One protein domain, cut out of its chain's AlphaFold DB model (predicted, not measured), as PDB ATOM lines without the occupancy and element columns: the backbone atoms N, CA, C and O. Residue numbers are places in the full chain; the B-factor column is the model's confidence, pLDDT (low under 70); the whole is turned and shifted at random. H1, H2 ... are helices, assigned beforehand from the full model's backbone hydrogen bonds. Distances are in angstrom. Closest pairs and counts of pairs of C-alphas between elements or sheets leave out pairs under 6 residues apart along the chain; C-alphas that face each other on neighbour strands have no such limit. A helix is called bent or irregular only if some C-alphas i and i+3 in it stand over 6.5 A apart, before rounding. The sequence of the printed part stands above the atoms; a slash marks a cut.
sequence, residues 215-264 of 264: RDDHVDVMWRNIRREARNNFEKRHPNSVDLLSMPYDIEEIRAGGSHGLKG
ATOM      1  N   ARG A 215      -2.196   5.364   3.553       92.94
ATOM      2  CA  ARG A 215      -3.300   4.834   4.377       92.94
ATOM      3  C   ARG A 215      -3.479   3.314   4.308       92.94
ATOM      4  O   ARG A 215      -3.987   2.735   5.260       92.94
ATOM      5  N   ASP A 216      -3.077   2.678   3.207       92.38
ATOM      6  CA  ASP A 216      -3.190   1.220   3.046       92.38
ATOM      7  C   ASP A 216      -2.162   0.454   3.915       92.38
ATOM      8  O   ASP A 216      -2.310  -0.749   4.093       92.38
ATOM      9  N   ASP A 217      -1.173   1.138   4.508       93.12
ATOM     10  CA  ASP A 217      -0.251   0.558   5.501       93.12
ATOM     11  C   ASP A 217      -0.868   0.521   6.916       93.12
ATOM     12  O   ASP A 217      -0.290  -0.040   7.849       93.12
ATOM     13  N   HIS A 218      -2.043   1.139   7.091       89.81
ATOM     14  CA  HIS A 218      -2.671   1.366   8.394       89.81
ATOM     15  C   HIS A 218      -4.126   0.900   8.470       89.81
ATOM     16  O   HIS A 218      -4.566   0.474   9.537       89.81
ATOM     17  N   VAL A 219      -4.894   1.015   7.382       88.31
ATOM     18  CA  VAL A 219      -6.317   0.655   7.343       88.31
ATOM     19  C   VAL A 219      -6.714   0.030   6.011       88.31
ATOM     20  O   VAL A 219      -6.271   0.451   4.943       88.31
ATOM     21  N   ASP A 220      -7.670  -0.893   6.075       87.88
ATOM     22  CA  ASP A 220      -8.295  -1.486   4.900       87.88
ATOM     23  C   ASP A 220      -9.617  -0.791   4.561       87.88
ATOM     24  O   ASP A 220     -10.529  -0.660   5.390       87.88
ATOM     25  N   VAL A 221      -9.773  -0.413   3.290       86.31
ATOM     26  CA  VAL A 221     -11.055   0.069   2.764       86.31
ATOM     27  C   VAL A 221     -11.907  -1.112   2.312       86.31
ATOM     28  O   VAL A 221     -11.632  -1.766   1.304       86.31
ATOM     29  N   MET A 222     -13.020  -1.349   3.005       90.12
ATOM     30  CA  MET A 222     -13.985  -2.383   2.635       90.12
ATOM     31  C   MET A 222     -14.887  -1.898   1.490       90.12
ATOM     32  O   MET A 222     -16.074  -1.637   1.675       90.12
ATOM     33  N   TRP A 223     -14.344  -1.809   0.271       87.12
ATOM     34  CA  TRP A 223     -15.025  -1.269  -0.923       87.12
ATOM     35  C   TRP A 223     -16.395  -1.883  -1.238       87.12
ATOM     36  O   TRP A 223     -17.239  -1.240  -1.866       87.12
ATOM     37  N   ARG A 224     -16.618  -3.132  -0.813       89.62
ATOM     38  CA  ARG A 224     -17.890  -3.858  -0.960       89.62
ATOM     39  C   ARG A 224     -19.007  -3.254  -0.102       89.62
ATOM     40  O   ARG A 224     -20.163  -3.303  -0.500       89.62
ATOM     41  N   ASN A 225     -18.645  -2.633   1.021       87.62
ATOM     42  CA  ASN A 225     -19.563  -1.999   1.968       87.62
ATOM     43  C   ASN A 225     -19.821  -0.520   1.636       87.62
ATOM     44  O   ASN A 225     -20.636   0.129   2.287       87.62
ATOM     45  N   ILE A 226     -19.135   0.027   0.625       81.38
ATOM     46  CA  ILE A 226     -19.249   1.428   0.221       81.38
ATOM     47  C   ILE A 226     -20.125   1.530  -1.029       81.38
ATOM     48  O   ILE A 226     -19.814   0.965  -2.086       81.38
ATOM     49  N   ARG A 227     -21.206   2.316  -0.919       82.38
ATOM     50  CA  ARG A 227     -22.076   2.678  -2.049       82.38
ATOM     51  C   ARG A 227     -21.234   3.250  -3.188       82.38
ATOM     52  O   ARG A 227     -20.356   4.076  -2.950       82.38
ATOM     53  N   ARG A 228     -21.500   2.835  -4.429       86.56
ATOM     54  CA  ARG A 228     -20.661   3.163  -5.596       86.56
ATOM     55  C   ARG A 228     -20.437   4.672  -5.752       86.56
ATOM     56  O   ARG A 228     -19.319   5.103  -6.000       86.56
ATOM     57  N   GLU A 229     -21.480   5.458  -5.533       84.81
ATOM     58  CA  GLU A 229     -21.503   6.922  -5.562       84.81
ATOM     59  C   GLU A 229     -20.684   7.599  -4.449       84.81
ATOM     60  O   GLU A 229     -20.319   8.763  -4.587       84.81
ATOM     61  N   ALA A 230     -20.368   6.884  -3.368       78.88
ATOM     62  CA  ALA A 230     -19.582   7.384  -2.242       78.88
ATOM     63  C   ALA A 230     -18.105   6.953  -2.294       78.88
ATOM     64  O   ALA A 230     -17.313   7.430  -1.486       78.88
ATOM     65  N   ARG A 231     -17.708   6.081  -3.236       82.56
ATOM     66  CA  ARG A 231     -16.339   5.530  -3.309       82.56
ATOM     67  C   ARG A 231     -15.261   6.596  -3.457       82.56
ATOM     68  O   ARG A 231     -14.218   6.474  -2.827       82.56
ATOM     69  N   ASN A 232     -15.547   7.672  -4.188       83.62
ATOM     70  CA  ASN A 232     -14.609   8.779  -4.380       83.62
ATOM     71  C   ASN A 232     -14.203   9.455  -3.055       83.62
ATOM     72  O   ASN A 232     -13.126  10.033  -2.973       83.62
ATOM     73  N   ASN A 233     -15.027   9.363  -2.003       81.00
ATOM     74  CA  ASN A 233     -14.689   9.903  -0.680       81.00
ATOM     75  C   ASN A 233     -13.587   9.091   0.020       81.00
ATOM     76  O   ASN A 233     -12.948   9.584   0.946       81.00
ATOM     77  N   PHE A 234     -13.363   7.853  -0.422       86.38
ATOM     78  CA  PHE A 234     -12.373   6.926   0.116       86.38
ATOM     79  C   PHE A 234     -11.191   6.732  -0.838       86.38
ATOM     80  O   PHE A 234     -10.351   5.866  -0.606       86.38
ATOM     81  N   GLU A 235     -11.087   7.495  -1.923       88.75
ATOM     82  CA  GLU A 235      -9.906   7.446  -2.785       88.75
ATOM     83  C   GLU A 235      -8.707   8.119  -2.105       88.75
ATOM     84  O   GLU A 235      -8.849   9.119  -1.396       88.75
ATOM     85  N   LYS A 236      -7.508   7.569  -2.315       90.75
ATOM     86  CA  LYS A 236      -6.272   8.183  -1.821       90.75
ATOM     87  C   LYS A 236      -5.983   9.468  -2.589       90.75
ATOM     88  O   LYS A 236      -6.222   9.562  -3.796       90.75
ATOM     89  N   ARG A 237      -5.407  10.452  -1.907       89.12
ATOM     90  CA  ARG A 237      -4.794  11.603  -2.561       89.12
ATOM     91  C   ARG A 237      -3.507  11.181  -3.245       89.12
ATOM     92  O   ARG A 237      -2.834  10.232  -2.855       89.12
ATOM     93  N   HIS A 238      -3.175  11.909  -4.302       89.50
ATOM     94  CA  HIS A 238      -1.917  11.701  -4.994       89.50
ATOM     95  C   HIS A 238      -0.765  12.125  -4.062       89.50
ATOM     96  O   HIS A 238      -0.896  13.185  -3.442       89.50
ATOM     97  N   PRO A 239       0.363  11.391  -3.994       87.06
ATOM     98  CA  PRO A 239       1.498  11.746  -3.135       87.06
ATOM     99  C   PRO A 239       1.946  13.204  -3.293       87.06
ATOM    100  O   PRO A 239       2.095  13.922  -2.321       87.06
ATOM    101  N   ASN A 240       2.014  13.699  -4.531       87.00
ATOM    102  CA  ASN A 240       2.408  15.091  -4.812       87.00
ATOM    103  C   ASN A 240       1.340  16.156  -4.474       87.00
ATOM    104  O   ASN A 240       1.568  17.337  -4.720       87.00
ATOM    105  N   SER A 241       0.151  15.757  -4.013       81.19
ATOM    106  CA  SER A 241      -0.946  16.678  -3.672       81.19
ATOM    107  C   SER A 241      -1.133  16.885  -2.170       81.19
ATOM    108  O   SER A 241      -1.936  17.730  -1.787       81.19
ATOM    109  N   VAL A 242      -0.404  16.137  -1.338       84.94
ATOM    110  CA  VAL A 242      -0.461  16.232   0.123       84.94
ATOM    111  C   VAL A 242       0.945  16.210   0.704       84.94
ATOM    112  O   VAL A 242       1.846  15.598   0.140       84.94
ATOM    113  N   ASP A 243       1.127  16.879   1.835       84.94
ATOM    114  CA  ASP A 243       2.353  16.821   2.623       84.94
ATOM    115  C   ASP A 243       2.006  16.156   3.954       84.94
ATOM    116  O   ASP A 243       1.106  16.619   4.656       84.94
ATOM    117  N   LEU A 244       2.686  15.055   4.277       84.38
ATOM    118  CA  LEU A 244       2.477  14.332   5.532       84.38
ATOM    119  C   LEU A 244       3.099  15.064   6.725       84.38
ATOM    120  O   LEU A 244       2.914  14.640   7.859       84.38
ATOM    121  N   LEU A 245       3.877  16.129   6.487       83.12
ATOM    122  CA  LEU A 245       4.570  16.911   7.513       83.12
ATOM    123  C   LEU A 245       5.462  16.046   8.424       83.12
ATOM    124  O   LEU A 245       5.748  16.418   9.558       83.12
ATOM    125  N   SER A 246       5.918  14.896   7.908       81.44
ATOM    126  CA  SER A 246       6.630  13.849   8.659       81.44
ATOM    127  C   SER A 246       5.867  13.329   9.886       81.44
ATOM    128  O   SER A 246       6.482  12.930  10.875       81.44
ATOM    129  N   MET A 247       4.533  13.338   9.830       78.75
ATOM    130  CA  MET A 247       3.670  12.875  10.911       78.75
ATOM    131  C   MET A 247       3.216  11.425  10.717       78.75
ATOM    132  O   MET A 247       2.894  11.018   9.592       78.75
ATOM    133  N   PRO A 248       3.159  10.636  11.809       86.88
ATOM    134  CA  PRO A 248       2.574   9.302  11.772       86.88
ATOM    135  C   PRO A 248       1.085   9.363  11.420       86.88
ATOM    136  O   PRO A 248       0.461  10.422  11.466       86.88
ATOM    137  N   TYR A 249       0.533   8.218  11.037       84.00
ATOM    138  CA  TYR A 249      -0.890   8.056  10.757       84.00
ATOM    139  C   TYR A 249      -1.728   8.076  12.037       84.00
ATOM    140  O   TYR A 249      -1.406   7.358  12.988       84.00
ATOM    141  N   ASP A 250      -2.805   8.864  12.056       83.31
ATOM    142  CA  ASP A 250      -3.695   8.988  13.217       83.31
ATOM    143  C   ASP A 250      -5.018   8.220  13.024       83.31
ATOM    144  O   ASP A 250      -5.999   8.702  12.456       83.31
ATOM    145  N   ILE A 251      -5.068   6.988  13.542       77.69
ATOM    146  CA  ILE A 251      -6.264   6.127  13.470       77.69
ATOM    147  C   ILE A 251      -7.447   6.721  14.248       77.69
ATOM    148  O   ILE A 251      -8.608   6.439  13.929       77.69
ATOM    149  N   GLU A 252      -7.188   7.540  15.267       72.94
ATOM    150  CA  GLU A 252      -8.258   8.097  16.082       72.94
ATOM    151  C   GLU A 252      -9.112   9.072  15.259       72.94
ATOM    152  O   GLU A 252     -10.340   9.046  15.392       72.94
ATOM    153  N   GLU A 253      -8.528   9.841  14.326       68.31
ATOM    154  CA  GLU A 253      -9.281  10.745  13.432       68.31
ATOM    155  C   GLU A 253     -10.387   9.997  12.664       68.31
ATOM    156  O   GLU A 253     -11.519  10.474  12.535       68.31
ATOM    157  N   ILE A 254     -10.093   8.772  12.230       64.31
ATOM    158  CA  ILE A 254     -11.026   7.914  11.492       64.31
ATOM    159  C   ILE A 254     -12.154   7.413  12.388       64.31
ATOM    160  O   ILE A 254     -13.314   7.363  11.971       64.31
ATOM    161  N   ARG A 255     -11.832   7.051  13.633       57.59
ATOM    162  CA  ARG A 255     -12.828   6.608  14.615       57.59
ATOM    163  C   ARG A 255     -13.781   7.742  14.987       57.59
ATOM    164  O   ARG A 255     -14.980   7.500  15.107       57.59
ATOM    165  N   ALA A 256     -13.277   8.972  15.104       53.84
ATOM    166  CA  ALA A 256     -14.095  10.153  15.374       53.84
ATOM    167  C   ALA A 256     -14.955  10.589  14.173       53.84
ATOM    168  O   ALA A 256     -16.067  11.074  14.372       53.84
ATOM    169  N   GLY A 257     -14.476  10.395  12.938       52.31
ATOM    170  CA  GLY A 257     -15.180  10.771  11.703       52.31
ATOM    171  C   GLY A 257     -16.298   9.817  11.252       52.31
ATOM    172  O   GLY A 257     -17.016  10.127  10.301       52.31
ATOM    173  N   GLY A 258     -16.469   8.676  11.929       50.19
ATOM    174  CA  GLY A 258     -17.469   7.656  11.606       50.19
ATOM    175  C   GLY A 258     -16.912   6.538  10.717       50.19
ATOM    176  O   GLY A 258     -16.649   6.714   9.531       50.19
ATOM    177  N   SER A 259     -16.790   5.335  11.281       44.34
ATOM    178  CA  SER A 259     -16.137   4.164  10.677       44.34
ATOM    179  C   SER A 259     -17.032   3.349   9.729       44.34
ATOM    180  O   SER A 259     -17.000   2.116   9.721       44.34
ATOM    181  N   HIS A 260     -17.868   3.997   8.920       46.09
ATOM    182  CA  HIS A 260     -18.711   3.278   7.963       46.09
ATOM    183  C   HIS A 260     -17.924   2.957   6.681       46.09
ATOM    184  O   HIS A 260     -18.057   3.636   5.668       46.09
ATOM    185  N   GLY A 261     -17.092   1.908   6.738       44.19
ATOM    186  CA  GLY A 261     -16.388   1.350   5.571       44.19
ATOM    187  C   GLY A 261     -14.888   1.089   5.743       44.19
ATOM    188  O   GLY A 261     -14.257   0.631   4.791       44.19
ATOM    189  N   LEU A 262     -14.328   1.358   6.925       49.03
ATOM    190  CA  LEU A 262     -12.902   1.205   7.232       49.03
ATOM    191  C   LEU A 262     -12.709   0.142   8.319       49.03
ATOM    192  O   LEU A 262     -13.469   0.116   9.290       49.03
ATOM    193  N   LYS A 263     -11.708  -0.727   8.148       47.97
ATOM    194  CA  LYS A 263     -11.288  -1.722   9.143       47.97
ATOM    195  C   LYS A 263      -9.827  -1.456   9.520       47.97
ATOM    196  O   LYS A 263      -9.011  -1.232   8.631       47.97
ATOM    197  N   GLY A 264      -9.552  -1.426  10.823       47.72
ATOM    198  CA  GLY A 264      -8.199  -1.367  11.384       47.72
ATOM    199  C   GLY A 264      -7.774  -2.699  11.972       47.72
ATOM    200  O   GLY A 264      -8.625  -3.623  12.015       47.72
TER     201      GLY A 264
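This is residues 215 to 264 of the 264 residues of the protein "Metalloendopeptidase" of Armadillidium vulgare (UniProt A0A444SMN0). A domain with little regular structure: a chain drawn out into an open loop, with two short helices, H1 and H2, set apart on it. Residues 238 to 248 stick out at one end, and a short antiparallel pairing of residues 220 to 221 with 262 to 263 joins the two end stretches. The printed part has 50 residues with H1, then H2, and no named strand; the class is all helix, with 14 residues in named elements. It is only just loose, close to compact, with a radius of gyration of the C-alphas of 11.7 A and spans of 32 by 23 by 17 A.

Residues 215 to 227 hold no named element. H1, residues 228 to 234, and H2, residues 251 to 257, are apart. Every O i to N i+4 pair is within hydrogen-bond range in H2; in H1 it is 0 of 3, beside 3 of 4 O i to N i+3 pairs.

H1, 10.7 A long, begins at C-alpha 228 (-20.661, 3.163, -5.596); it is irregular, with C-alphas 229 and 232 7.2 A apart. H2, 10.2 A long, ends at C-alpha 257 (-15.180, 10.771, 11.703).

The C-alphas farthest apart, of Arg 227 and Ser 246, are 32.6 A apart. The printed part has no cut. The link from H1 to H2, 16 residues, is long. Residues 253 to 264 have pLDDT under 70.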